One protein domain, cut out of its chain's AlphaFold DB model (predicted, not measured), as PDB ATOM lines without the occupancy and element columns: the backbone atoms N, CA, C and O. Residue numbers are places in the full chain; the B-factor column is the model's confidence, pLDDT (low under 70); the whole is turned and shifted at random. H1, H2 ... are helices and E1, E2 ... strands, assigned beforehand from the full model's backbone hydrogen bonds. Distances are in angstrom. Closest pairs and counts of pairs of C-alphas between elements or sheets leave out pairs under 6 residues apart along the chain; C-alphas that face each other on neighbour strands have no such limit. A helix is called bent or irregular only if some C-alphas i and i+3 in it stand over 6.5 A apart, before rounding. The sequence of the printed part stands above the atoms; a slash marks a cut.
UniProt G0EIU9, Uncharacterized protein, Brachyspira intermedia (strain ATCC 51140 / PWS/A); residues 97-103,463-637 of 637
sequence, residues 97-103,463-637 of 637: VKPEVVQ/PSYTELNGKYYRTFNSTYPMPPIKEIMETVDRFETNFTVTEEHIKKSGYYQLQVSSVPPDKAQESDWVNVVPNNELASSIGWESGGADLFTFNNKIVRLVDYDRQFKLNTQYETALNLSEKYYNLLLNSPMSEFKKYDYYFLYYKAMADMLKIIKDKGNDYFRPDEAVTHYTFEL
ATOM      1  N   VAL A  97     233.907 201.772 210.500       77.69
ATOM      2  CA  VAL A  97     233.723 201.484 209.073       77.69
ATOM      3  C   VAL A  97     233.788 202.775 208.275       77.69
ATOM      4  O   VAL A  97     233.035 203.712 208.538       77.69
ATOM      5  N   LYS A  98     234.669 202.809 207.272       82.56
ATOM      6  CA  LYS A  98     234.849 203.956 206.377       82.56
ATOM      7  C   LYS A  98     234.524 203.558 204.935       82.56
ATOM      8  O   LYS A  98     235.184 202.664 204.401       82.56
ATOM      9  N   PRO A  99     233.520 204.183 204.293       83.62
ATOM     10  CA  PRO A  99     233.348 204.069 202.851       83.62
ATOM     11  C   PRO A  99     234.460 204.844 202.138       83.62
ATOM     12  O   PRO A  99     234.698 206.013 202.437       83.62
ATOM     13  N   GLU A 100     235.123 204.215 201.173       86.88
ATOM     14  CA  GLU A 100     236.123 204.885 200.339       86.88
ATOM     15  C   GLU A 100     235.446 205.393 199.054       86.88
ATOM     16  O   GLU A 100     235.241 204.659 198.074       86.88
ATOM     17  N   VAL A 101     235.035 206.662 199.120       85.00
ATOM     18  CA  VAL A 101     234.239 207.367 198.105       85.00
ATOM     19  C   VAL A 101     235.134 207.888 196.985       85.00
ATOM     20  O   VAL A 101     236.173 208.502 197.229       85.00
ATOM     21  N   VAL A 102     234.713 207.693 195.737       82.81
ATOM     22  CA  VAL A 102     235.457 208.140 194.554       82.81
ATOM     23  C   VAL A 102     234.816 209.360 193.900       82.81
ATOM     24  O   VAL A 102     233.652 209.349 193.511       82.81
ATOM     25  N   GLN A 103     235.615 210.412 193.704       71.75
ATOM     26  CA  GLN A 103     235.139 211.709 193.201       71.75
ATOM     27  C   GLN A 103     234.546 211.663 191.782       71.75
ATOM     28  O   GLN A 103     233.671 212.459 191.466       71.75
ATOM     29  N   PRO A 463     241.613 181.908 200.105       75.69
ATOM     30  CA  PRO A 463     240.444 181.506 200.884       75.69
ATOM     31  C   PRO A 463     239.386 182.620 200.923       75.69
ATOM     32  O   PRO A 463     239.722 183.785 200.770       75.69
ATOM     33  N   SER A 464     238.120 182.303 201.204       73.31
ATOM     34  CA  SER A 464     237.030 183.298 201.338       73.31
ATOM     35  C   SER A 464     237.056 184.091 202.658       73.31
ATOM     36  O   SER A 464     236.178 184.908 202.932       73.31
ATOM     37  N   TYR A 465     238.066 183.850 203.493       82.62
ATOM     38  CA  TYR A 465     238.313 184.567 204.736       82.62
ATOM     39  C   TYR A 465     239.647 185.309 204.668       82.62
ATOM     40  O   TYR A 465     240.470 185.111 203.771       82.62
ATOM     41  N   THR A 466     239.887 186.153 205.660       85.81
ATOM     42  CA  THR A 466     241.172 186.810 205.859       85.81
ATOM     43  C   THR A 466     241.592 186.730 207.322       85.81
ATOM     44  O   THR A 466     240.742 186.609 208.203       85.81
ATOM     45  N   GLU A 467     242.896 186.716 207.592       87.06
ATOM     46  CA  GLU A 467     243.431 186.655 208.954       87.06
ATOM     47  C   GLU A 467     244.009 188.013 209.335       87.06
ATOM     48  O   GLU A 467     244.853 188.561 208.625       87.06
ATOM     49  N   LEU A 468     243.595 188.526 210.490       86.69
ATOM     50  CA  LEU A 468     244.167 189.720 211.080       86.69
ATOM     51  C   LEU A 468     244.374 189.520 212.582       86.69
ATOM     52  O   LEU A 468     243.440 189.185 213.305       86.69
ATOM     53  N   ASN A 469     245.606 189.734 213.054       86.25
ATOM     54  CA  ASN A 469     245.991 189.632 214.468       86.25
ATOM     55  C   ASN A 469     245.579 188.309 215.142       86.25
ATOM     56  O   ASN A 469     245.116 188.307 216.282       86.25
ATOM     57  N   GLY A 470     245.733 187.181 214.439       85.62
ATOM     58  CA  GLY A 470     245.373 185.859 214.958       85.62
ATOM     59  C   GLY A 470     243.866 185.596 215.042       85.62
ATOM     60  O   GLY A 470     243.462 184.604 215.647       85.62
ATOM     61  N   LYS A 471     243.037 186.466 214.453       88.50
ATOM     62  CA  LYS A 471     241.599 186.263 214.260       88.50
ATOM     63  C   LYS A 471     241.269 186.130 212.783       88.50
ATOM     64  O   LYS A 471     241.959 186.679 211.926       88.50
ATOM     65  N   TYR A 472     240.181 185.431 212.499       89.06
ATOM     66  CA  TYR A 472     239.725 185.140 211.149       89.06
ATOM     67  C   TYR A 472     238.435 185.889 210.870       89.06
ATOM     68  O   TYR A 472     237.518 185.864 211.685       89.06
ATOM     69  N   TYR A 473     238.367 186.540 209.716       86.56
ATOM     70  CA  TYR A 473     237.242 187.365 209.307       86.56
ATOM     71  C   TYR A 473     236.660 186.841 208.006       86.56
ATOM     72  O   TYR A 473     237.405 186.542 207.070       86.56
ATOM     73  N   ARG A 474     235.333 186.764 207.935       82.88
ATOM     74  CA  ARG A 474     234.598 186.398 206.721       82.88
ATOM     75  C   ARG A 474     233.369 187.278 206.563       82.88
ATOM     76  O   ARG A 474     232.877 187.852 207.531       82.88
ATOM     77  N   THR A 475     232.852 187.344 205.347       78.12
ATOM     78  CA  THR A 475     231.551 187.962 205.103       78.12
ATOM     79  C   THR A 475     230.450 186.932 205.373       78.12
ATOM     80  O   THR A 475     230.535 185.797 204.903       78.12
ATOM     81  N   PHE A 476     229.420 187.317 206.124       74.12
ATOM     82  CA  PHE A 476     228.243 186.502 206.389       74.12
ATOM     83  C   PHE A 476     227.562 186.135 205.072       74.12
ATOM     84  O   PHE A 476     227.226 186.989 204.244       74.12
ATOM     85  N   ASN A 477     227.368 184.839 204.866       66.12
ATOM     86  CA  ASN A 477     226.816 184.317 203.631       66.12
ATOM     87  C   ASN A 477     225.287 184.234 203.719       66.12
ATOM     88  O   ASN A 477     224.711 183.150 203.770       66.12
ATOM     89  N   SER A 478     224.623 185.389 203.775       67.12
ATOM     90  CA  SER A 478     223.165 185.458 203.640       67.12
ATOM     91  C   SER A 478     222.782 186.033 202.286       67.12
ATOM     92  O   SER A 478     223.428 186.936 201.750       67.12
ATOM     93  N   THR A 479     221.704 185.491 201.730       65.81
ATOM     94  CA  THR A 479     221.097 185.989 200.498       65.81
ATOM     95  C   THR A 479     220.010 187.036 200.778       65.81
ATOM     96  O   THR A 479     219.567 187.711 199.848       65.81
ATOM     97  N   TYR A 480     219.635 187.228 202.050       73.38
ATOM     98  CA  TYR A 480     218.574 188.120 202.521       73.38
ATOM     99  C   TYR A 480     219.134 189.335 203.261       73.38
ATOM    100  O   TYR A 480     220.062 189.148 204.052       73.38
ATOM    101  N   PRO A 481     218.544 190.536 203.095       77.69
ATOM    102  CA  PRO A 481     218.890 191.668 203.942       77.69
ATOM    103  C   PRO A 481     218.683 191.296 205.411       77.69
ATOM    104  O   PRO A 481     217.693 190.647 205.755       77.69
ATOM    105  N   MET A 482     219.627 191.688 206.262       79.50
ATOM    106  CA  MET A 482     219.565 191.399 207.690       79.50
ATOM    107  C   MET A 482     218.635 192.407 208.385       79.50
ATOM    108  O   MET A 482     218.899 193.611 208.303       79.50
ATOM    109  N   PRO A 483     217.547 191.958 209.040       82.31
ATOM    110  CA  PRO A 483     216.692 192.824 209.850       82.31
ATOM    111  C   PRO A 483     217.454 193.463 211.027       82.31
ATOM    112  O   PRO A 483     218.501 192.946 211.427       82.31
ATOM    113  N   PRO A 484     216.938 194.552 211.625       81.06
ATOM    114  CA  PRO A 484     217.549 195.189 212.794       81.06
ATOM    115  C   PRO A 484     217.368 194.315 214.046       81.06
ATOM    116  O   PRO A 484     216.414 194.470 214.804       81.06
ATOM    117  N   ILE A 485     218.290 193.369 214.253       79.12
ATOM    118  CA  ILE A 485     218.208 192.342 215.309       79.12
ATOM    119  C   ILE A 485     217.983 192.960 216.689       79.12
ATOM    120  O   ILE A 485     217.095 192.513 217.408       79.12
ATOM    121  N   LYS A 486     218.735 194.012 217.031       76.81
ATOM    122  CA  LYS A 486     218.640 194.682 218.335       76.81
ATOM    123  C   LYS A 486     217.243 195.245 218.603       76.81
ATOM    124  O   LYS A 486     216.647 194.937 219.629       76.81
ATOM    125  N   GLU A 487     216.684 195.992 217.655       84.12
ATOM    126  CA  GLU A 487     215.342 196.572 217.797       84.12
ATOM    127  C   GLU A 487     214.254 195.489 217.873       84.12
ATOM    128  O   GLU A 487     213.265 195.633 218.598       84.12
ATOM    129  N   ILE A 488     214.442 194.378 217.154       84.44
ATOM    130  CA  ILE A 488     213.540 193.225 217.214       84.44
ATOM    131  C   ILE A 488     213.608 192.570 218.594       84.44
ATOM    132  O   ILE A 488     212.561 192.330 219.186       84.44
ATOM    133  N   MET A 489     214.803 192.331 219.139       81.31
ATOM    134  CA  MET A 489     214.968 191.773 220.487       81.31
ATOM    135  C   MET A 489     214.331 192.670 221.552       81.31
ATOM    136  O   MET A 489     213.542 192.188 222.360       81.31
ATOM    137  N   GLU A 490     214.565 193.983 221.493       85.12
ATOM    138  CA  GLU A 490     213.938 194.944 222.408       85.12
ATOM    139  C   GLU A 490     212.401 194.917 222.319       85.12
ATOM    140  O   GLU A 490     211.711 195.122 223.318       85.12
ATOM    141  N   THR A 491     211.849 194.668 221.128       87.94
ATOM    142  CA  THR A 491     210.400 194.536 220.888       87.94
ATOM    143  C   THR A 491     209.844 193.244 221.496       87.94
ATOM    144  O   THR A 491     208.838 193.278 222.209       87.94
ATOM    145  N   VAL A 492     210.552 192.127 221.316       86.62
ATOM    146  CA  VAL A 492     210.234 190.832 221.943       86.62
ATOM    147  C   VAL A 492     210.278 190.925 223.467       86.62
ATOM    148  O   VAL A 492     209.423 190.365 224.156       86.62
ATOM    149  N   ASP A 493     211.237 191.662 224.025       86.25
ATOM    150  CA  ASP A 493     211.356 191.844 225.473       86.25
ATOM    151  C   ASP A 493     210.194 192.628 226.083       86.25
ATOM    152  O   ASP A 493     209.848 192.411 227.249       86.25
ATOM    153  N   ARG A 494     209.541 193.476 225.281       90.25
ATOM    154  CA  ARG A 494     208.279 194.145 225.627       90.25
ATOM    155  C   ARG A 494     207.037 193.284 225.363       90.25
ATOM    156  O   ARG A 494     205.934 193.742 225.652       90.25
ATOM    157  N   PHE A 495     207.196 192.045 224.883       87.50
ATOM    158  CA  PHE A 495     206.118 191.130 224.476       87.50
ATOM    159  C   PHE A 495     205.219 191.711 223.366       87.50
ATOM    160  O   PHE A 495     204.009 191.465 223.325       87.50
ATOM    161  N   GLU A 496     205.796 192.516 222.472       89.19
ATOM    162  CA  GLU A 496     205.091 193.136 221.351       89.19
ATOM    163  C   GLU A 496     205.218 192.277 220.085       89.19
ATOM    164  O   GLU A 496     206.306 192.087 219.568       89.19
ATOM    165  N   THR A 497     204.100 191.855 219.489       84.12
ATOM    166  CA  THR A 497     204.109 191.037 218.255       84.12
ATOM    167  C   THR A 497     204.080 191.876 216.971       84.12
ATOM    168  O   THR A 497     203.636 191.414 215.916       84.12
ATOM    169  N   ASN A 498     204.468 193.150 217.038       85.75
ATOM    170  CA  ASN A 498     204.452 194.062 215.899       85.75
ATOM    171  C   ASN A 498     205.756 194.852 215.820       85.75
ATOM    172  O   ASN A 498     206.089 195.595 216.731       85.75
ATOM    173  N   PHE A 499     206.422 194.753 214.673       90.12
ATOM    174  CA  PHE A 499     207.585 195.553 214.313       90.12
ATOM    175  C   PHE A 499     207.323 196.242 212.968       90.12
ATOM    176  O   PHE A 499     206.730 195.633 212.073       90.12
ATOM    177  N   THR A 500     207.715 197.510 212.826       89.94
ATOM    178  CA  THR A 500     207.536 198.285 211.587       89.94
ATOM    179  C   THR A 500     208.880 198.530 210.921       89.94
ATOM    180  O   THR A 500     209.771 199.156 211.488       89.94
ATOM    181  N   VAL A 501     209.013 198.062 209.682       89.62
ATOM    182  CA  VAL A 501     210.205 198.292 208.865       89.62
ATOM    183  C   VAL A 501     210.176 199.692 208.255       89.62
ATOM    184  O   VAL A 501     209.164 200.118 207.700       89.62
ATOM    185  N   THR A 502     211.310 200.387 208.318       87.75
ATOM    186  CA  THR A 502     211.538 201.673 207.658       87.75
ATOM    187  C   THR A 502     212.553 201.526 206.523       87.75
ATOM    188  O   THR A 502     213.270 200.528 206.426       87.75
ATOM    189  N   GLU A 503     212.646 202.542 205.665       80.75
ATOM    190  CA  GLU A 503     213.693 202.631 204.636       80.75
ATOM    191  C   GLU A 503     215.105 202.585 205.230       80.75
ATOM    192  O   GLU A 503     216.009 201.977 204.657       80.75
ATOM    193  N   GLU A 504     215.278 203.181 206.408       80.56
ATOM    194  CA  GLU A 504     216.561 203.234 207.098       80.56
ATOM    195  C   GLU A 504     217.031 201.837 207.525       80.56
ATOM    196  O   GLU A 504     218.207 201.513 207.380       80.56
ATOM    197  N   HIS A 505     216.115 200.953 207.940       83.25
ATOM    198  CA  HIS A 505     216.462 199.560 208.258       83.25
ATOM    199  C   HIS A 505     217.041 198.822 207.043       83.25
ATOM    200  O   HIS A 505     217.948 198.005 207.182       83.25
ATOM    201  N   ILE A 506     216.558 199.128 205.835       79.62
ATOM    202  CA  ILE A 506     217.081 198.531 204.601       79.62
ATOM    203  C   ILE A 506     218.485 199.063 204.314       79.62
ATOM    204  O   ILE A 506     219.386 198.269 204.045       79.62
ATOM    205  N   LYS A 507     218.703 200.379 204.439       76.31
ATOM    206  CA  LYS A 507     220.026 201.001 204.259       76.31
ATOM    207  C   LYS A 507     221.076 200.477 205.241       76.31
ATOM    208  O   LYS A 507     222.248 200.386 204.889       76.31
ATOM    209  N   LYS A 508     220.651 200.110 206.450       76.44
ATOM    210  CA  LYS A 508     221.508 199.596 207.528       76.44
ATOM    211  C   LYS A 508     221.695 198.079 207.518       76.44
ATOM    212  O   LYS A 508     222.493 197.551 208.289       76.44
ATOM    213  N   SER A 509     221.009 197.362 206.631       76.88
ATOM    214  CA  SER A 509     221.033 195.894 206.625       76.88
ATOM    215  C   SER A 509     222.430 195.293 206.396       76.88
ATOM    216  O   SER A 509     222.679 194.163 206.811       76.88
ATOM    217  N   GLY A 510     223.373 196.050 205.817       75.19
ATOM    218  CA  GLY A 510     224.771 195.651 205.621       75.19
ATOM    219  C   GLY A 510     225.637 195.561 206.889       75.19
ATOM    220  O   GLY A 510     226.731 195.003 206.819       75.19
ATOM    221  N   TYR A 511     225.187 196.064 208.046       74.62
ATOM    222  CA  TYR A 511     226.013 196.128 209.265       74.62
ATOM    223  C   TYR A 511     226.408 194.774 209.835       74.62
ATOM    224  O   TYR A 511     227.535 194.607 210.286       74.62
ATOM    225  N   TYR A 512     225.522 193.792 209.755       71.56
ATOM    226  CA  TYR A 512     225.746 192.467 210.327       71.56
ATOM    227  C   TYR A 512     226.453 191.505 209.357       71.56
ATOM    228  O   TYR A 512     226.439 190.291 209.541       71.56
ATOM    229  N   GLN A 513     227.051 192.028 208.281       74.56
ATOM    230  CA  GLN A 513     227.660 191.208 207.235       74.56
ATOM    231  C   GLN A 513     229.091 190.769 207.527       74.56
ATOM    232  O   GLN A 513     229.613 189.952 206.778       74.56
ATOM    233  N   LEU A 514     229.759 191.298 208.548       79.88
ATOM    234  CA  LEU A 514     231.114 190.878 208.897       79.88
ATOM    235  C   LEU A 514     231.052 189.910 210.077       79.88
ATOM    236  O   LEU A 514     230.400 190.193 211.074       79.88
ATOM    237  N   GLN A 515     231.746 188.782 209.974       80.81
ATOM    238  CA  GLN A 515     231.877 187.806 211.050       80.81
ATOM    239  C   GLN A 515     233.335 187.607 211.428       80.81
ATOM    240  O   GLN A 515     234.218 187.643 210.568       80.81
ATOM    241  N   VAL A 516     233.573 187.349 212.711       85.81
ATOM    242  CA  VAL A 516     234.894 187.072 213.266       85.81
ATOM    243  C   VAL A 516     234.894 185.752 214.026       85.81
ATOM    244  O   VAL A 516     233.963 185.453 214.767       85.81
ATOM    245  N   SER A 517     235.969 184.982 213.878       84.12
ATOM    246  CA  SER A 517     236.244 183.809 214.698       84.12
ATOM    247  C   SER A 517     237.654 183.859 215.272       84.12
ATOM    248  O   SER A 517     238.607 184.300 214.624       84.12
ATOM    249  N   SER A 518     237.792 183.383 216.509       87.50
ATOM    250  CA  SER A 518     239.105 183.107 217.113       87.50
ATOM    251  C   SER A 518     239.595 181.688 216.797       87.50
ATOM    252  O   SER A 518     240.714 181.327 217.161       87.50
ATOM    253  N   VAL A 519     238.767 180.874 216.133       84.44
ATOM    254  CA  VAL A 519     239.090 179.508 215.721       84.44
ATOM    255  C   VAL A 519     239.453 179.514 214.231       84.44
ATOM    256  O   VAL A 519     238.762 180.150 213.434       84.44
ATOM    257  N   PRO A 520     240.530 178.820 213.822       85.62
ATOM    258  CA  PRO A 520     240.869 178.655 212.412       85.62
ATOM    259  C   PRO A 520     239.692 178.111 211.579       85.62
ATOM    260  O   PRO A 520     239.047 177.161 212.025       85.62
ATOM    261  N   PRO A 521     239.413 178.642 210.370       82.88
ATOM    262  CA  PRO A 521     238.234 178.266 209.580       82.88
ATOM    263  C   PRO A 521     238.159 176.791 209.174       82.88
ATOM    264  O   PRO A 521     237.075 176.290 208.906       82.88
ATOM    265  N   ASP A 522     239.285 176.073 209.150       80.25
ATOM    266  CA  ASP A 522     239.339 174.622 208.925       80.25
ATOM    267  C   ASP A 522     238.827 173.802 210.125       80.25
ATOM    268  O   ASP A 522     238.629 172.591 210.015       80.25
ATOM    269  N   LYS A 523     238.633 174.450 211.277       83.94
ATOM    270  CA  LYS A 523     238.206 173.844 212.548       83.94
ATOM    271  C   LYS A 523     236.999 174.532 213.177       83.94
ATOM    272  O   LYS A 523     236.405 173.950 214.080       83.94
ATOM    273  N   ALA A 524     236.683 175.748 212.741       75.38
ATOM    274  CA  ALA A 524     235.583 176.541 213.257       75.38
ATOM    275  C   ALA A 524     234.235 175.897 212.910       75.38
ATOM    276  O   ALA A 524     233.986 175.521 211.763       75.38
ATOM    277  N   GLN A 525     233.365 175.793 213.904       77.25
ATOM    278  CA  GLN A 525     231.943 175.519 213.734       77.25
ATOM    279  C   GLN A 525     231.201 176.829 213.458       77.25
ATOM    280  O   GLN A 525     231.736 177.910 213.692       77.25
ATOM    281  N   GLU A 526     229.961 176.758 212.972       74.06
ATOM    282  CA  GLU A 526     229.184 177.971 212.680       74.06
ATOM    283  C   GLU A 526     228.980 178.844 213.931       74.06
ATOM    284  O   GLU A 526     229.067 180.063 213.843       74.06
ATOM    285  N   SER A 527     228.850 178.224 215.108       70.44
ATOM    286  CA  SER A 527     228.770 178.902 216.409       70.44
ATOM    287  C   SER A 527     230.051 179.636 216.825       70.44
ATOM    288  O   SER A 527     230.006 180.481 217.711       70.44
ATOM    289  N   ASP A 528     231.204 179.325 216.221       73.88
ATOM    290  CA  ASP A 528     232.465 180.023 216.504       73.88
ATOM    291  C   ASP A 528     232.571 181.364 215.755       73.88
ATOM    292  O   ASP A 528     233.554 182.094 215.935       73.88
ATOM    293  N   TRP A 529     231.614 181.670 214.871       78.06
ATOM    294  CA  TRP A 529     231.561 182.900 214.089       78.06
ATOM    295  C   TRP A 529     230.586 183.892 214.709       78.06
ATOM    296  O   TRP A 529     229.377 183.687 214.715       78.06
ATOM    297  N   VAL A 530     231.125 185.014 215.173       78.88
ATOM    298  CA  VAL A 530     230.353 186.075 215.822       78.88
ATOM    299  C   VAL A 530     230.194 187.244 214.861       78.88
ATOM    300  O   VAL A 530     231.162 187.650 214.213       78.88
ATOM    301  N   ASN A 531     228.983 187.794 214.763       76.88
ATOM    302  CA  ASN A 531     228.730 188.987 213.957       76.88
ATOM    303  C   ASN A 531     229.429 190.205 214.568       76.88
ATOM    304  O   ASN A 531     229.385 190.442 215.771       76.88
ATOM    305  N   VAL A 532     230.053 190.996 213.709       74.19
ATOM    306  CA  VAL A 532     230.679 192.266 214.048       74.19
ATOM    307  C   VAL A 532     229.684 193.385 213.772       74.19
ATOM    308  O   VAL A 532     229.195 193.499 212.651       74.19
ATOM    309  N   VAL A 533     229.435 194.234 214.769       70.94
ATOM    310  CA  VAL A 533     228.555 195.405 214.643       70.94
ATOM    311  C   VAL A 533     229.398 196.691 214.705       70.94
ATOM    312  O   VAL A 533     230.196 196.836 215.631       70.94
ATOM    313  N   PRO A 534     229.278 197.619 213.733       64.94
ATOM    314  CA  PRO A 534     230.002 198.893 213.750       64.94
ATOM    315  C   PRO A 534     229.552 199.828 214.881       64.94
ATOM    316  O   PRO A 534     228.360 199.981 215.121       64.94
ATOM    317  N   ASN A 535     230.484 200.574 215.484       60.59
ATOM    318  CA  ASN A 535     230.159 201.548 216.542       60.59
ATOM    319  C   ASN A 535     229.506 202.851 216.043       60.59
ATOM    320  O   ASN A 535     229.029 203.647 216.848       60.59
ATOM    321  N   ASN A 536     229.534 203.117 214.734       58.97
ATOM    322  CA  ASN A 536     229.055 204.368 214.142       58.97
ATOM    323  C   ASN A 536     227.863 204.134 213.199       58.97
ATOM    324  O   ASN A 536     227.929 204.413 211.999       58.97
ATOM    325  N   GLU A 537     226.756 203.643 213.765       53.31
ATOM    326  CA  GLU A 537     225.484 203.390 213.065       53.31
ATOM    327  C   GLU A 537     224.828 204.649 212.457       53.31
ATOM    328  O   GLU A 537     223.801 204.553 211.784       53.31
ATOM    329  N   LEU A 538     225.367 205.844 212.728       43.03
ATOM    330  CA  LEU A 538     224.784 207.128 212.329       43.03
ATOM    331  C   LEU A 538     225.451 207.759 211.098       43.03
ATOM    332  O   LEU A 538     224.813 208.580 210.446       43.03
ATOM    333  N   ALA A 539     226.701 207.410 210.768       40.97
ATOM    334  CA  ALA A 539     227.463 208.097 209.712       40.97
ATOM    335  C   ALA A 539     227.933 207.205 208.550       40.97
ATOM    336  O   ALA A 539     228.572 207.702 207.628       40.97
ATOM    337  N   SER A 540     227.645 205.901 208.571       47.91
ATOM    338  CA  SER A 540     228.091 204.981 207.518       47.91
ATOM    339  C   SER A 540     226.937 204.105 207.039       47.91
ATOM    340  O   SER A 540     226.438 203.288 207.795       47.91
ATOM    341  N   SER A 541     226.476 204.250 205.797       59.69
ATOM    342  CA  SER A 541     225.555 203.285 205.180       59.69
ATOM    343  C   SER A 541     226.382 202.196 204.491       59.69
ATOM    344  O   SER A 541     226.966 202.434 203.428       59.69
ATOM    345  N   ILE A 542     226.476 201.014 205.104       68.25
ATOM    346  CA  ILE A 542     227.058 199.844 204.439       68.25
ATOM    347  C   ILE A 542     225.963 199.245 203.562       68.25
ATOM    348  O   ILE A 542     224.965 198.740 204.078       68.25
ATOM    349  N   GLY A 543     226.144 199.308 202.243       65.56
ATOM    350  CA  GLY A 543     225.242 198.665 201.301       65.56
ATOM    351  C   GLY A 543     225.159 197.172 201.604       65.56
ATOM    352  O   GLY A 543     226.182 196.507 201.783       65.56
ATOM    353  N   TRP A 544     223.941 196.640 201.691       68.50
ATOM    354  CA  TRP A 544     223.761 195.198 201.762       68.50
ATOM    355  C   TRP A 544     224.150 194.576 200.431       68.50
ATOM    356  O   TRP A 544     223.608 194.928 199.387       68.50
ATOM    357  N   GLU A 545     225.047 193.601 200.478       64.06
ATOM    358  CA  GLU A 545     225.432 192.831 199.298       64.06
ATOM    359  C   GLU A 545     225.281 191.347 199.610       64.06
ATOM    360  O   GLU A 545     225.999 190.804 200.449       64.06
ATOM    361  N   SER A 546     224.325 190.692 198.959       51.03
ATOM    362  CA  SER A 546     223.976 189.289 199.207       51.03
ATOM    363  C   SER A 546     225.137 188.332 198.926       51.03
ATOM    364  O   SER A 546     225.591 188.229 197.798       51.03
ATOM    365  N   GLY A 547     225.567 187.566 199.926       49.88
ATOM    366  CA  GLY A 547     226.549 186.491 199.772       49.88
ATOM    367  C   GLY A 547     227.998 186.966 199.666       49.88
ATOM    368  O   GLY A 547     228.483 187.285 198.591       49.88
ATOM    369  N   GLY A 548     228.732 186.964 200.777       51.06
ATOM    370  CA  GLY A 548     230.174 186.708 200.757       51.06
ATOM    371  C   GLY A 548     231.033 187.523 199.775       51.06
ATOM    372  O   GLY A 548     231.608 186.929 198.871       51.06
ATOM    373  N   ALA A 549     231.132 188.852 199.897       56.69
ATOM    374  CA  ALA A 549     232.217 189.570 199.218       56.69
ATOM    375  C   ALA A 549     233.556 189.190 199.877       56.69
ATOM    376  O   ALA A 549     233.643 189.162 201.110       56.69
ATOM    377  N   ASP A 550     234.582 188.891 199.077       67.94
ATOM    378  CA  ASP A 550     235.904 188.527 199.590       67.94
ATOM    379  C   ASP A 550     236.507 189.661 200.431       67.94
ATOM    380  O   ASP A 550     236.480 190.836 200.054       67.94
ATOM    381  N   LEU A 551     237.084 189.285 201.574       81.06
ATOM    382  CA  LEU A 551     237.744 190.203 202.495       81.06
ATOM    383  C   LEU A 551     239.254 190.173 202.309       81.06
ATOM    384  O   LEU A 551     239.861 189.114 202.137       81.06
ATOM    385  N   PHE A 552     239.884 191.333 202.415       82.00
ATOM    386  CA  PHE A 552     241.328 191.481 202.299       82.00
ATOM    387  C   PHE A 552     241.895 192.121 203.560       82.00
ATOM    388  O   PHE A 552     241.228 192.935 204.188       82.00
ATOM    389  N   THR A 553     243.143 191.810 203.897       80.81
ATOM    390  CA  THR A 553     243.851 192.451 205.014       80.81
ATOM    391  C   THR A 553     245.032 193.268 204.536       80.81
ATOM    392  O   THR A 553     245.926 192.734 203.873       80.81
ATOM    393  N   PHE A 554     245.069 194.535 204.947       78.31
ATOM    394  CA  PHE A 554     246.150 195.479 204.656       78.31
ATOM    395  C   PHE A 554     246.369 196.414 205.829       78.31
ATOM    396  O   PHE A 554     245.403 196.956 206.349       78.31
ATOM    397  N   ASN A 555     247.626 196.643 206.221       75.00
ATOM    398  CA  ASN A 555     247.994 197.621 207.255       75.00
ATOM    399  C   ASN A 555     247.068 197.615 208.482       75.00
ATOM    400  O   ASN A 555     246.616 198.666 208.928       75.00
ATOM    401  N   ASN A 556     246.788 196.427 209.017       78.88
ATOM    402  CA  ASN A 556     245.916 196.245 210.177       78.88
ATOM    403  C   ASN A 556     244.430 196.608 209.963       78.88
ATOM    404  O   ASN A 556     243.711 196.860 210.924       78.88
ATOM    405  N   LYS A 557     243.970 196.626 208.712       82.94
ATOM    406  CA  LYS A 557     242.581 196.874 208.318       82.94
ATOM    407  C   LYS A 557     242.034 195.704 207.534       82.94
ATOM    408  O   LYS A 557     242.788 195.002 206.852       82.94
ATOM    409  N   ILE A 558     240.719 195.559 207.582       85.88
ATOM    410  CA  ILE A 558     239.986 194.677 206.679       85.88
ATOM    411  C   ILE A 558     239.386 195.544 205.575       85.88
ATOM    412  O   ILE A 558     238.883 196.633 205.836       85.88
ATOM    413  N   VAL A 559     239.464 195.076 204.339       85.38
ATOM    414  CA  VAL A 559     238.916 195.731 203.152       85.38
ATOM    415  C   VAL A 559     237.869 194.814 202.549       85.38
ATOM    416  O   VAL A 559     238.115 193.616 202.399       85.38
ATOM    417  N   ARG A 560     236.723 195.378 202.174       84.94
ATOM    418  CA  ARG A 560     235.661 194.676 201.454       84.94
ATOM    419  C   ARG A 560     235.234 195.478 200.237       84.94
ATOM    420  O   ARG A 560     234.793 196.612 200.382       84.94
ATOM    421  N   LEU A 561     235.340 194.875 199.061       84.81
ATOM    422  CA  LEU A 561     234.947 195.502 197.800       84.81
ATOM    423  C   LEU A 561     233.426 195.624 197.689       84.81
ATOM    424  O   LEU A 561     232.718 194.736 198.159       84.81
ATOM    425  N   VAL A 562     232.963 196.691 197.034       85.06
ATOM    426  CA  VAL A 562     231.556 196.874 196.653       85.06
ATOM    427  C   VAL A 562     231.340 196.296 195.256       85.06
ATOM    428  O   VAL A 562     232.039 196.702 194.323       85.06
ATOM    429  N   ASP A 563     230.410 195.348 195.104       84.06
ATOM    430  CA  ASP A 563     230.118 194.662 193.835       84.06
ATOM    431  C   ASP A 563     228.831 195.184 193.186       84.06
ATOM    432  O   ASP A 563     227.714 194.774 193.517       84.06
ATOM    433  N   TYR A 564     229.002 196.065 192.201       83.38
ATOM    434  CA  TYR A 564     227.894 196.712 191.499       83.38
ATOM    435  C   TYR A 564     227.151 195.817 190.489       83.38
ATOM    436  O   TYR A 564     226.065 196.202 190.047       83.38
ATOM    437  N   ASP A 565     227.663 194.621 190.164       79.12
ATOM    438  CA  ASP A 565     226.985 193.672 189.256       79.12
ATOM    439  C   ASP A 565     226.017 192.741 189.972       79.12
ATOM    440  O   ASP A 565     225.270 191.984 189.341       79.12
ATOM    441  N   ARG A 566     226.028 192.768 191.303       73.75
ATOM    442  CA  ARG A 566     225.243 191.847 192.104       73.75
ATOM    443  C   ARG A 566     223.747 192.091 191.904       73.75
ATOM    444  O   ARG A 566     223.212 193.151 192.222       73.75
ATOM    445  N   GLN A 567     223.055 191.067 191.405       69.31
ATOM    446  CA  GLN A 567     221.601 191.056 191.250       69.31
ATOM    447  C   GLN A 567     220.947 190.183 192.323       69.31
ATOM    448  O   GLN A 567     221.342 189.036 192.532       69.31
ATOM    449  N   PHE A 568     219.907 190.707 192.972       66.38
ATOM    450  CA  PHE A 568     219.156 189.989 194.000       66.38
ATOM    451  C   PHE A 568     218.012 189.171 193.379       66.38
ATOM    452  O   PHE A 568     217.208 189.692 192.602       66.38
ATOM    453  N   LYS A 569     217.903 187.885 193.742       66.69
ATOM    454  CA  LYS A 569     216.795 186.993 193.340       66.69
ATOM    455  C   LYS A 569     215.572 187.201 194.259       66.69
ATOM    456  O   LYS A 569     215.172 186.301 194.989       66.69
ATOM    457  N   LEU A 570     214.963 188.389 194.222       67.75
ATOM    458  CA  LEU A 570     214.008 188.848 195.251       67.75
ATOM    459  C   LEU A 570     212.677 188.075 195.344       67.75
ATOM    460  O   LEU A 570     212.099 187.994 196.426       67.75
ATOM    461  N   ASN A 571     212.158 187.520 194.242       66.19
ATOM    462  CA  ASN A 571     210.803 186.940 194.234       66.19
ATOM    463  C   ASN A 571     210.688 185.666 195.080       66.19
ATOM    464  O   ASN A 571     209.805 185.576 195.928       66.19
ATOM    465  N   THR A 572     211.598 184.712 194.892       71.94
ATOM    466  CA  THR A 572     211.617 183.468 195.679       71.94
ATOM    467  C   THR A 572     211.989 183.734 197.138       71.94
ATOM    468  O   THR A 572     211.507 183.064 198.052       71.94
ATOM    469  N   GLN A 573     212.820 184.750 197.372       76.75
ATOM    470  CA  GLN A 573     213.258 185.149 198.704       76.75
ATOM    471  C   GLN A 573     212.127 185.740 199.546       76.75
ATOM    472  O   GLN A 573     211.986 185.369 200.710       76.75
ATOM    473  N   TYR A 574     211.304 186.616 198.962       83.25
ATOM    474  CA  TYR A 574     210.156 187.214 199.643       83.25
ATOM    475  C   TYR A 574     209.160 186.152 200.128       83.25
ATOM    476  O   TYR A 574     208.798 186.138 201.303       83.25
ATOM    477  N   GLU A 575     208.768 185.225 199.248       82.44
ATOM    478  CA  GLU A 575     207.826 184.148 199.588       82.44
ATOM    479  C   GLU A 575     208.382 183.235 200.684       82.44
ATOM    480  O   GLU A 575     207.668 182.859 201.610       82.44
ATOM    481  N   THR A 576     209.680 182.925 200.626       82.94
ATOM    482  CA  THR A 576     210.346 182.114 201.654       82.94
ATOM    483  C   THR A 576     210.304 182.795 203.023       82.94
ATOM    484  O   THR A 576     209.933 182.160 204.010       82.94
ATOM    485  N   ALA A 577     210.649 184.086 203.091       84.12
ATOM    486  CA  ALA A 577     210.620 184.849 204.337       84.12
ATOM    487  C   ALA A 577     209.194 184.951 204.908       84.12
ATOM    488  O   ALA A 577     208.994 184.752 206.106       84.12
ATOM    489  N   LEU A 578     208.194 185.175 204.049       86.38
ATOM    490  CA  LEU A 578     206.790 185.231 204.453       86.38
ATOM    491  C   LEU A 578     206.302 183.889 205.022       86.38
ATOM    492  O   LEU A 578     205.751 183.853 206.120       86.38
ATOM    493  N   ASN A 579     206.580 182.779 204.335       83.38
ATOM    494  CA  ASN A 579     206.198 181.440 204.792       83.38
ATOM    495  C   ASN A 579     206.855 181.075 206.135       83.38
ATOM    496  O   ASN A 579     206.237 180.435 206.988       83.38
ATOM    497  N   LEU A 580     208.115 181.478 206.343       84.75
ATOM    498  CA  LEU A 580     208.802 181.292 207.624       84.75
ATOM    499  C   LEU A 580     208.157 182.131 208.731       84.75
ATOM    500  O   LEU A 580     207.923 181.607 209.818       84.75
ATOM    501  N   SER A 581     207.816 183.388 208.446       86.94
ATOM    502  CA  SER A 581     207.084 184.252 209.375       86.94
ATOM    503  C   SER A 581     205.763 183.611 209.819       86.94
ATOM    504  O   SER A 581     205.531 183.439 211.015       86.94
ATOM    505  N   GLU A 582     204.946 183.138 208.874       86.12
ATOM    506  CA  GLU A 582     203.674 182.462 209.171       86.12
ATOM    507  C   GLU A 582     203.864 181.190 210.007       86.12
ATOM    508  O   GLU A 582     203.124 180.941 210.963       86.12
ATOM    509  N   LYS A 583     204.887 180.387 209.691       86.56
ATOM    510  CA  LYS A 583     205.236 179.196 210.473       86.56
ATOM    511  C   LYS A 583     205.524 179.552 211.935       86.56
ATOM    512  O   LYS A 583     204.989 178.895 212.827       86.56
ATOM    513  N   TYR A 584     206.361 180.559 212.188       84.62
ATOM    514  CA  TYR A 584     206.729 180.946 213.554       84.62
ATOM    515  C   TYR A 584     205.590 181.634 214.302       84.62
ATOM    516  O   TYR A 584     205.435 181.391 215.496       84.62
ATOM    517  N   TYR A 585     204.730 182.380 213.608       87.75
ATOM    518  CA  TYR A 585     203.500 182.907 214.194       87.75
ATOM    519  C   TYR A 585     202.571 181.786 214.688       87.75
ATOM    520  O   TYR A 585     202.064 181.826 215.808       87.75
ATOM    521  N   ASN A 586     202.393 180.730 213.888       85.25
ATOM    522  CA  ASN A 586     201.583 179.576 214.283       85.25
ATOM    523  C   ASN A 586     202.182 178.811 215.474       85.25
ATOM    524  O   ASN A 586     201.435 178.302 216.311       85.25
ATOM    525  N   LEU A 587     203.513 178.727 215.567       85.31
ATOM    526  CA  LEU A 587     204.180 178.169 216.745       85.31
ATOM    527  C   LEU A 587     203.932 179.054 217.966       85.31
ATOM    528  O   LEU A 587     203.459 178.548 218.979       85.31
ATOM    529  N   LEU A 588     204.146 180.367 217.846       87.31
ATOM    530  CA  LEU A 588     203.920 181.349 218.908       87.31
ATOM    531  C   LEU A 588     202.518 181.229 219.528       87.31
ATOM    532  O   LEU A 588     202.400 181.152 220.749       87.31
ATOM    533  N   LEU A 589     201.470 181.127 218.700       88.81
ATOM    534  CA  LEU A 589     200.078 180.985 219.157       88.81
ATOM    535  C   LEU A 589     199.828 179.744 220.029       88.81
ATOM    536  O   LEU A 589     198.930 179.755 220.868       88.81
ATOM    537  N   ASN A 590     200.600 178.677 219.824       86.19
ATOM    538  CA  ASN A 590     200.419 177.387 220.492       86.19
ATOM    539  C   ASN A 590     201.477 177.114 221.575       86.19
ATOM    540  O   ASN A 590     201.555 175.998 222.090       86.19
ATOM    541  N   SER A 591     202.306 178.105 221.905       81.50
ATOM    542  CA  SER A 591     203.494 177.906 222.734       81.50
ATOM    543  C   SER A 591     203.286 178.245 224.207       81.50
ATOM    544  O   SER A 591     202.552 179.180 224.537       81.50
ATOM    545  N   PRO A 592     203.963 177.530 225.126       86.75
ATOM    546  CA  PRO A 592     204.026 177.938 226.521       86.75
ATOM    547  C   PRO A 592     204.813 179.250 226.667       86.75
ATOM    548  O   PRO A 592     205.683 179.565 225.858       86.75
ATOM    549  N   MET A 593     204.568 179.983 227.758       84.31
ATOM    550  CA  MET A 593     205.235 181.267 228.036       84.31
ATOM    551  C   MET A 593     206.773 181.169 228.031       84.31
ATOM    552  O   MET A 593     207.450 182.123 227.661       84.31
ATOM    553  N   SER A 594     207.330 180.006 228.386       82.88
ATOM    554  CA  SER A 594     208.774 179.738 228.348       82.88
ATOM    555  C   SER A 594     209.380 179.765 226.941       82.88
ATOM    556  O   SER A 594     210.578 179.977 226.810       82.88
ATOM    557  N   GLU A 595     208.577 179.545 225.898       82.56
ATOM    558  CA  GLU A 595     209.022 179.558 224.498       82.56
ATOM    559  C   GLU A 595     208.505 180.781 223.725       82.56
ATOM    560  O   GLU A 595     208.925 181.010 222.592       82.56
ATOM    561  N   PHE A 596     207.638 181.597 224.342       86.31
ATOM    562  CA  PHE A 596     207.008 182.756 223.705       86.31
ATOM    563  C   PHE A 596     208.045 183.696 223.087       86.31
ATOM    564  O   PHE A 596     208.024 183.915 221.881       86.31
ATOM    565  N   LYS A 597     209.009 184.178 223.885       84.00
ATOM    566  CA  LYS A 597     210.040 185.118 223.413       84.00
ATOM    567  C   LYS A 597     210.853 184.562 222.240       84.00
ATOM    568  O   LYS A 597     211.142 185.278 221.288       84.00
ATOM    569  N   LYS A 598     211.178 183.266 222.272       83.25
ATOM    570  CA  LYS A 598     211.932 182.603 221.202       83.25
ATOM    571  C   LYS A 598     211.160 182.617 219.883       83.25
ATOM    572  O   LYS A 598     211.720 182.971 218.848       83.25
ATOM    573  N   TYR A 599     209.892 182.209 219.893       83.88
ATOM    574  CA  TYR A 599     209.102 182.179 218.661       83.88
ATOM    575  C   TYR A 599     208.671 183.565 218.198       83.88
ATOM    576  O   TYR A 599     208.596 183.780 216.991       83.88
ATOM    577  N   ASP A 600     208.449 184.502 219.121       87.06
ATOM    578  CA  ASP A 600     208.147 185.897 218.801       87.06
ATOM    579  C   ASP A 600     209.334 186.562 218.092       87.06
ATOM    580  O   ASP A 600     209.160 187.163 217.035       87.06
ATOM    581  N   TYR A 601     210.564 186.326 218.568       86.00
ATOM    582  CA  TYR A 601     211.783 186.751 217.873       86.00
ATOM    583  C   TYR A 601     211.828 186.257 216.429       86.00
ATOM    584  O   TYR A 601     211.968 187.060 215.508       86.00
ATOM    585  N   TYR A 602     211.675 184.949 216.205       84.44
ATOM    586  CA  TYR A 602     211.736 184.412 214.847       84.44
ATOM    587  C   TYR A 602     210.592 184.925 213.973       84.44
ATOM    588  O   TYR A 602     210.815 185.258 212.809       84.44
ATOM    589  N   PHE A 603     209.381 185.025 214.520       88.19
ATOM    590  CA  PHE A 603     208.245 185.604 213.815       88.19
ATOM    591  C   PHE A 603     208.548 187.036 213.359       88.19
ATOM    592  O   PHE A 603     208.467 187.326 212.163       88.19
ATOM    593  N   LEU A 604     208.950 187.916 214.279       89.44
ATOM    594  CA  LEU A 604     209.261 189.311 213.976       89.44
ATOM    595  C   LEU A 604     210.449 189.447 213.024       89.44
ATOM    596  O   LEU A 604     210.387 190.255 212.099       89.44
ATOM    597  N   TYR A 605     211.487 188.628 213.191       88.69
ATOM    598  CA  TYR A 605     212.652 188.589 212.310       88.69
ATOM    599  C   TYR A 605     212.265 188.284 210.861       88.69
ATOM    600  O   TYR A 605     212.585 189.051 209.951       88.69
ATOM    601  N   TYR A 606     211.520 187.200 210.632       86.88
ATOM    602  CA  TYR A 606     211.113 186.818 209.281       86.88
ATOM    603  C   TYR A 606     210.045 187.736 208.696       86.88
ATOM    604  O   TYR A 606     210.060 187.997 207.492       86.88
ATOM    605  N   LYS A 607     209.149 188.276 209.530       91.00
ATOM    606  CA  LYS A 607     208.190 189.298 209.107       91.00
ATOM    607  C   LYS A 607     208.912 190.560 208.634       91.00
ATOM    608  O   LYS A 607     208.661 191.015 207.525       91.00
ATOM    609  N   ALA A 608     209.848 191.076 209.432       91.25
ATOM    610  CA  ALA A 608     210.645 192.244 209.075       91.25
ATOM    611  C   ALA A 608     211.446 191.996 207.790       91.25
ATOM    612  O   ALA A 608     211.451 192.832 206.893       91.25
ATOM    613  N   MET A 609     212.053 190.815 207.647       88.25
ATOM    614  CA  MET A 609     212.745 190.422 206.419       88.25
ATOM    615  C   MET A 609     211.813 190.431 205.197       88.25
ATOM    616  O   MET A 609     212.183 190.964 204.151       88.25
ATOM    617  N   ALA A 610     210.604 189.873 205.317       88.50
ATOM    618  CA  ALA A 610     209.613 189.882 204.243       88.50
ATOM    619  C   ALA A 610     209.180 191.313 203.878       88.50
ATOM    620  O   ALA A 610     209.135 191.656 202.694       88.50
ATOM    621  N   ASP A 611     208.934 192.167 204.873       91.25
ATOM    622  CA  ASP A 611     208.568 193.572 204.671       91.25
ATOM    623  C   ASP A 611     209.696 194.360 203.980       91.25
ATOM    624  O   ASP A 611     209.443 195.094 203.023       91.25
ATOM    625  N   MET A 612     210.954 194.155 204.389       88.12
ATOM    626  CA  MET A 612     212.126 194.734 203.722       88.12
ATOM    627  C   MET A 612     212.187 194.303 202.253       88.12
ATOM    628  O   MET A 612     212.246 195.154 201.364       88.12
ATOM    629  N   LEU A 613     212.128 192.992 201.984       86.38
ATOM    630  CA  LEU A 613     212.171 192.425 200.629       86.38
ATOM    631  C   LEU A 613     211.049 192.962 199.738       86.38
ATOM    632  O   LEU A 613     211.275 193.214 198.554       86.38
ATOM    633  N   LYS A 614     209.857 193.172 200.302       87.75
ATOM    634  CA  LYS A 614     208.729 193.777 199.596       87.75
ATOM    635  C   LYS A 614     209.022 195.218 199.189       87.75
ATOM    636  O   LYS A 614     208.871 195.544 198.017       87.75
ATOM    637  N   ILE A 615     209.502 196.052 200.116       86.38
ATOM    638  CA  ILE A 615     209.867 197.448 199.821       86.38
ATOM    639  C   ILE A 615     210.917 197.507 198.705       86.38
ATOM    640  O   ILE A 615     210.792 198.307 197.780       86.38
ATOM    641  N   ILE A 616     211.929 196.638 198.763       81.69
ATOM    642  CA  ILE A 616     212.971 196.558 197.733       81.69
ATOM    643  C   ILE A 616     212.364 196.154 196.387       81.69
ATOM    644  O   ILE A 616     212.652 196.779 195.371       81.69
ATOM    645  N   LYS A 617     211.517 195.122 196.363       81.88
ATOM    646  CA  LYS A 617     210.859 194.653 195.138       81.88
ATOM    647  C   LYS A 617     210.013 195.753 194.493       81.88
ATOM    648  O   LYS A 617     210.067 195.911 193.277       81.88
ATOM    649  N   ASP A 618     209.280 196.513 195.301       83.56
ATOM    650  CA  ASP A 618     208.400 197.586 194.833       83.56
ATOM    651  C   ASP A 618     209.192 198.797 194.300       83.56
ATOM    652  O   ASP A 618     208.723 199.492 193.398       83.56
ATOM    653  N   LYS A 619     210.405 199.042 194.819       79.50
ATOM    654  CA  LYS A 619     211.273 200.168 194.422       79.50
ATOM    655  C   LYS A 619     212.366 199.820 193.404       79.50
ATOM    656  O   LYS A 619     212.939 200.726 192.804       79.50
ATOM    657  N   GLY A 620     212.642 198.536 193.191       72.00
ATOM    658  CA  GLY A 620     213.673 198.026 192.286       72.00
ATOM    659  C   GLY A 620     215.020 197.730 192.963       72.00
ATOM    660  O   GLY A 620     215.363 198.289 194.002       72.00
ATOM    661  N   ASN A 621     215.815 196.852 192.334       64.88
ATOM    662  CA  ASN A 621     217.118 196.382 192.846       64.88
ATOM    663  C   ASN A 621     218.128 197.509 193.112       64.88
ATOM    664  O   ASN A 621     218.973 197.384 193.996       64.88
ATOM    665  N   ASP A 622     218.031 198.608 192.365       66.88
ATOM    666  CA  ASP A 622     218.934 199.756 192.474       66.88
ATOM    667  C   ASP A 622     218.830 200.446 193.847       66.88
ATOM    668  O   ASP A 622     219.745 201.158 194.258       66.88
ATOM    669  N   TYR A 623     217.763 200.163 194.602       68.94
ATOM    670  CA  TYR A 623     217.543 200.659 195.956       68.94
ATOM    671  C   TYR A 623     218.643 200.243 196.955       68.94
ATOM    672  O   TYR A 623     218.925 200.998 197.885       68.94
ATOM    673  N   PHE A 624     219.316 199.102 196.737       70.12
ATOM    674  CA  PHE A 624     220.416 198.614 197.586       70.12
ATOM    675  C   PHE A 624     221.773 199.277 197.340       70.12
ATOM    676  O   PHE A 624     222.683 199.114 198.155       70.12
ATOM    677  N   ARG A 625     221.945 199.990 196.222       77.88
ATOM    678  CA  ARG A 625     223.243 200.589 195.897       77.88
ATOM    679  C   ARG A 625     223.575 201.723 196.878       77.88
ATOM    680  O   ARG A 625     222.647 202.423 197.311       77.88
ATOM    681  N   PRO A 626     224.864 201.929 197.214       79.94
ATOM    682  CA  PRO A 626     225.271 202.980 198.144       79.94
ATOM    683  C   PRO A 626     224.814 204.368 197.680       79.94
ATOM    684  O   PRO A 626     224.737 204.632 196.483       79.94
ATOM    685  N   ASP A 627     224.522 205.268 198.616       79.44
ATOM    686  CA  ASP A 627     224.064 206.627 198.284       79.44
ATOM    687  C   ASP A 627     225.172 207.477 197.620       79.44
ATOM    688  O   ASP A 627     224.874 208.469 196.968       79.44
ATOM    689  N   GLU A 628     226.437 207.051 197.711       85.62
ATOM    690  CA  GLU A 628     227.593 207.641 197.026       85.62
ATOM    691  C   GLU A 628     228.339 206.588 196.188       85.62
ATOM    692  O   GLU A 628     228.116 205.385 196.316       85.62
ATOM    693  N   ALA A 629     229.246 207.013 195.306       87.31
ATOM    694  CA  ALA A 629     230.102 206.083 194.572       87.31
ATOM    695  C   ALA A 629     231.200 205.533 195.492       87.31
ATOM    696  O   ALA A 629     232.207 206.199 195.728       87.31
ATOM    697  N   VAL A 630     231.007 204.319 196.006       87.56
ATOM    698  CA  VAL A 630     231.913 203.673 196.963       87.56
ATOM    699  C   VAL A 630     232.588 202.494 196.286       87.56
ATOM    700  O   VAL A 630     231.917 201.626 195.746       87.56
ATOM    701  N   THR A 631     233.918 202.425 196.318       86.81
ATOM    702  CA  THR A 631     234.634 201.274 195.728       86.81
ATOM    703  C   THR A 631     234.768 200.109 196.701       86.81
ATOM    704  O   THR A 631     234.703 198.947 196.303       86.81
ATOM    705  N   HIS A 632     234.975 200.418 197.977       87.12
ATOM    706  CA  HIS A 632     235.129 199.449 199.051       87.12
ATOM    707  C   HIS A 632     234.866 200.096 200.410       87.12
ATOM    708  O   HIS A 632     234.898 201.320 200.562       87.12
ATOM    709  N   TYR A 633     234.639 199.245 201.401       85.12
ATOM    710  CA  TYR A 633     234.600 199.603 202.810       85.12
ATOM    711  C   TYR A 633     235.902 199.176 203.481       85.12
ATOM    712  O   TYR A 633     236.377 198.054 203.263       85.12
ATOM    713  N   THR A 634     236.462 200.048 204.316       84.69
ATOM    714  CA  THR A 634     237.552 199.700 205.229       84.69
ATOM    715  C   THR A 634     237.016 199.565 206.650       84.69
ATOM    716  O   THR A 634     236.191 200.361 207.094       84.69
ATOM    717  N   PHE A 635     237.467 198.529 207.350       81.25
ATOM    718  CA  PHE A 635     237.130 198.247 208.740       81.25
ATOM    719  C   PHE A 635     238.403 198.425 209.569       81.25
ATOM    720  O   PHE A 635     239.380 197.685 209.392       81.25
ATOM    721  N   GLU A 636     238.400 199.434 210.435       79.31
ATOM    722  CA  GLU A 636     239.497 199.759 211.344       79.31
ATOM    723  C   GLU A 636     239.153 199.232 212.743       79.31
ATOM    724  O   GLU A 636     238.157 199.651 213.335       79.31
ATOM    725  N   LEU A 637     239.950 198.259 213.206       71.06
ATOM    726  CA  LEU A 637     239.800 197.561 214.489       71.06
ATOM    727  C   LEU A 637     240.394 198.329 215.671       71.06
ATOM    728  O   LEU A 637     241.482 198.929 215.481       71.06
TER     729      LEU A 637
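This is residues 97 to 103 and 463 to 637 of the 637 residues of an uncharacterized protein of Brachyspira intermedia (strain ATCC 51140 / PWS/A) (UniProt G0EIU9). One lobe is a sandwich of two twisted four-stranded sheets, partly face to face; the other is a long helical hairpin, H4 and H5, with H1 packed on H5. The short helices H2, H3 and H6 lie between the lobes. The printed part has 182 residues with six named helices and eight named strands, in the order E1 E2 E3 H1 H2 H3 E4 E5 E6 E7 H4 H5 H6 E8. Both sheets, E1 E8 E7 E6 and E2 E3 E4 E5, are antiparallel, and the class is mixed, helices and strands. The whole is compact, with a radius of gyration of the C-alphas of 17.3 A and spans of 53 by 39 by 29 A.

One sheet, strongly twisted, has E1 (residues 97 to 101), E8 (630 to 636), E7 (557 to 561) and E6 (551 to 554). Within hydrogen-bond range are N 98 and O 634 across the neighbours E1 and E8, 2.9 A, N 633 and O 560 across the neighbours E8 and E7, 2.8 A, and N 559 and O 552 in the hairpin E6 and E7, 2.8 A. The second sheet has E2 (465 to 468), E3 (471 to 475), E4 (514 to 517) and E5 (530 to 532). Here N 473 and O 466 are 2.8 A apart in the hairpin E2 and E3, N 515 and O 474 are 2.8 A apart between E3 and E4, and N 532 and O 514 are 2.8 A apart in the hairpin E4 and E5. The sheets form a sandwich, two sheets face to face, with planes 24 degrees apart; the closest C-alphas of E2 and E6 are Thr 466 and Phe 552, 5.9 A. H3 (509 to 513) only grazes the second sheet with residues 511 to 513. H4 (570 to 589) and H5 (593 to 619), a helical hairpin, touch at Ser 581 and Tyr 606, their closest C-alphas, 4.8 A, at a shallow tilt of 23 degrees, opposite ways. H1 (485 to 493) touches residues 597 to 605 of H5, closest at C-alphas 492 and 597, 5.9 A, at a steep tilt of 42 degrees, opposite ways. H2 (503 to 507) and H6 (621 to 624) are each close to H5 but not clearly touching; their closest C-alphas to it are Ile 506 and Met 612, 6.3 A, and Tyr 623 and Ile 616, 6.4 A. Every O i to N i+4 pair is within hydrogen-bond range in H1, H2 and H4; H5 has 21 of 23, H3 0 of 1 with 1 of 2 O i to N i+3 pairs, and H6 is too short for such a pair.

E1 begins at C-alpha 97 (233.723, 201.484, 209.073). E8 is 16.7 A long and ends at C-alpha 636 (239.497, 199.759, 211.344). H4 is 28.8 A long, and H5 is 39.0 A. H5 is irregular, with C-alphas 594 and 597 7.4 A apart, and H3 only just so, with C-alphas 509 and 512 6.9 A apart.

The C-alphas of Gln 103 and Pro 592 are the farthest apart, 56.7 A. Residues 104 to 462 are not printed, and C-alphas 103 and 463 are 31.6 A apart across the cut. The links E4 to E5 and E5 to E6 are long. Confidence is under 70 at residues 477 to 479, 534 to 550, 567 to 571 and 621 to 623.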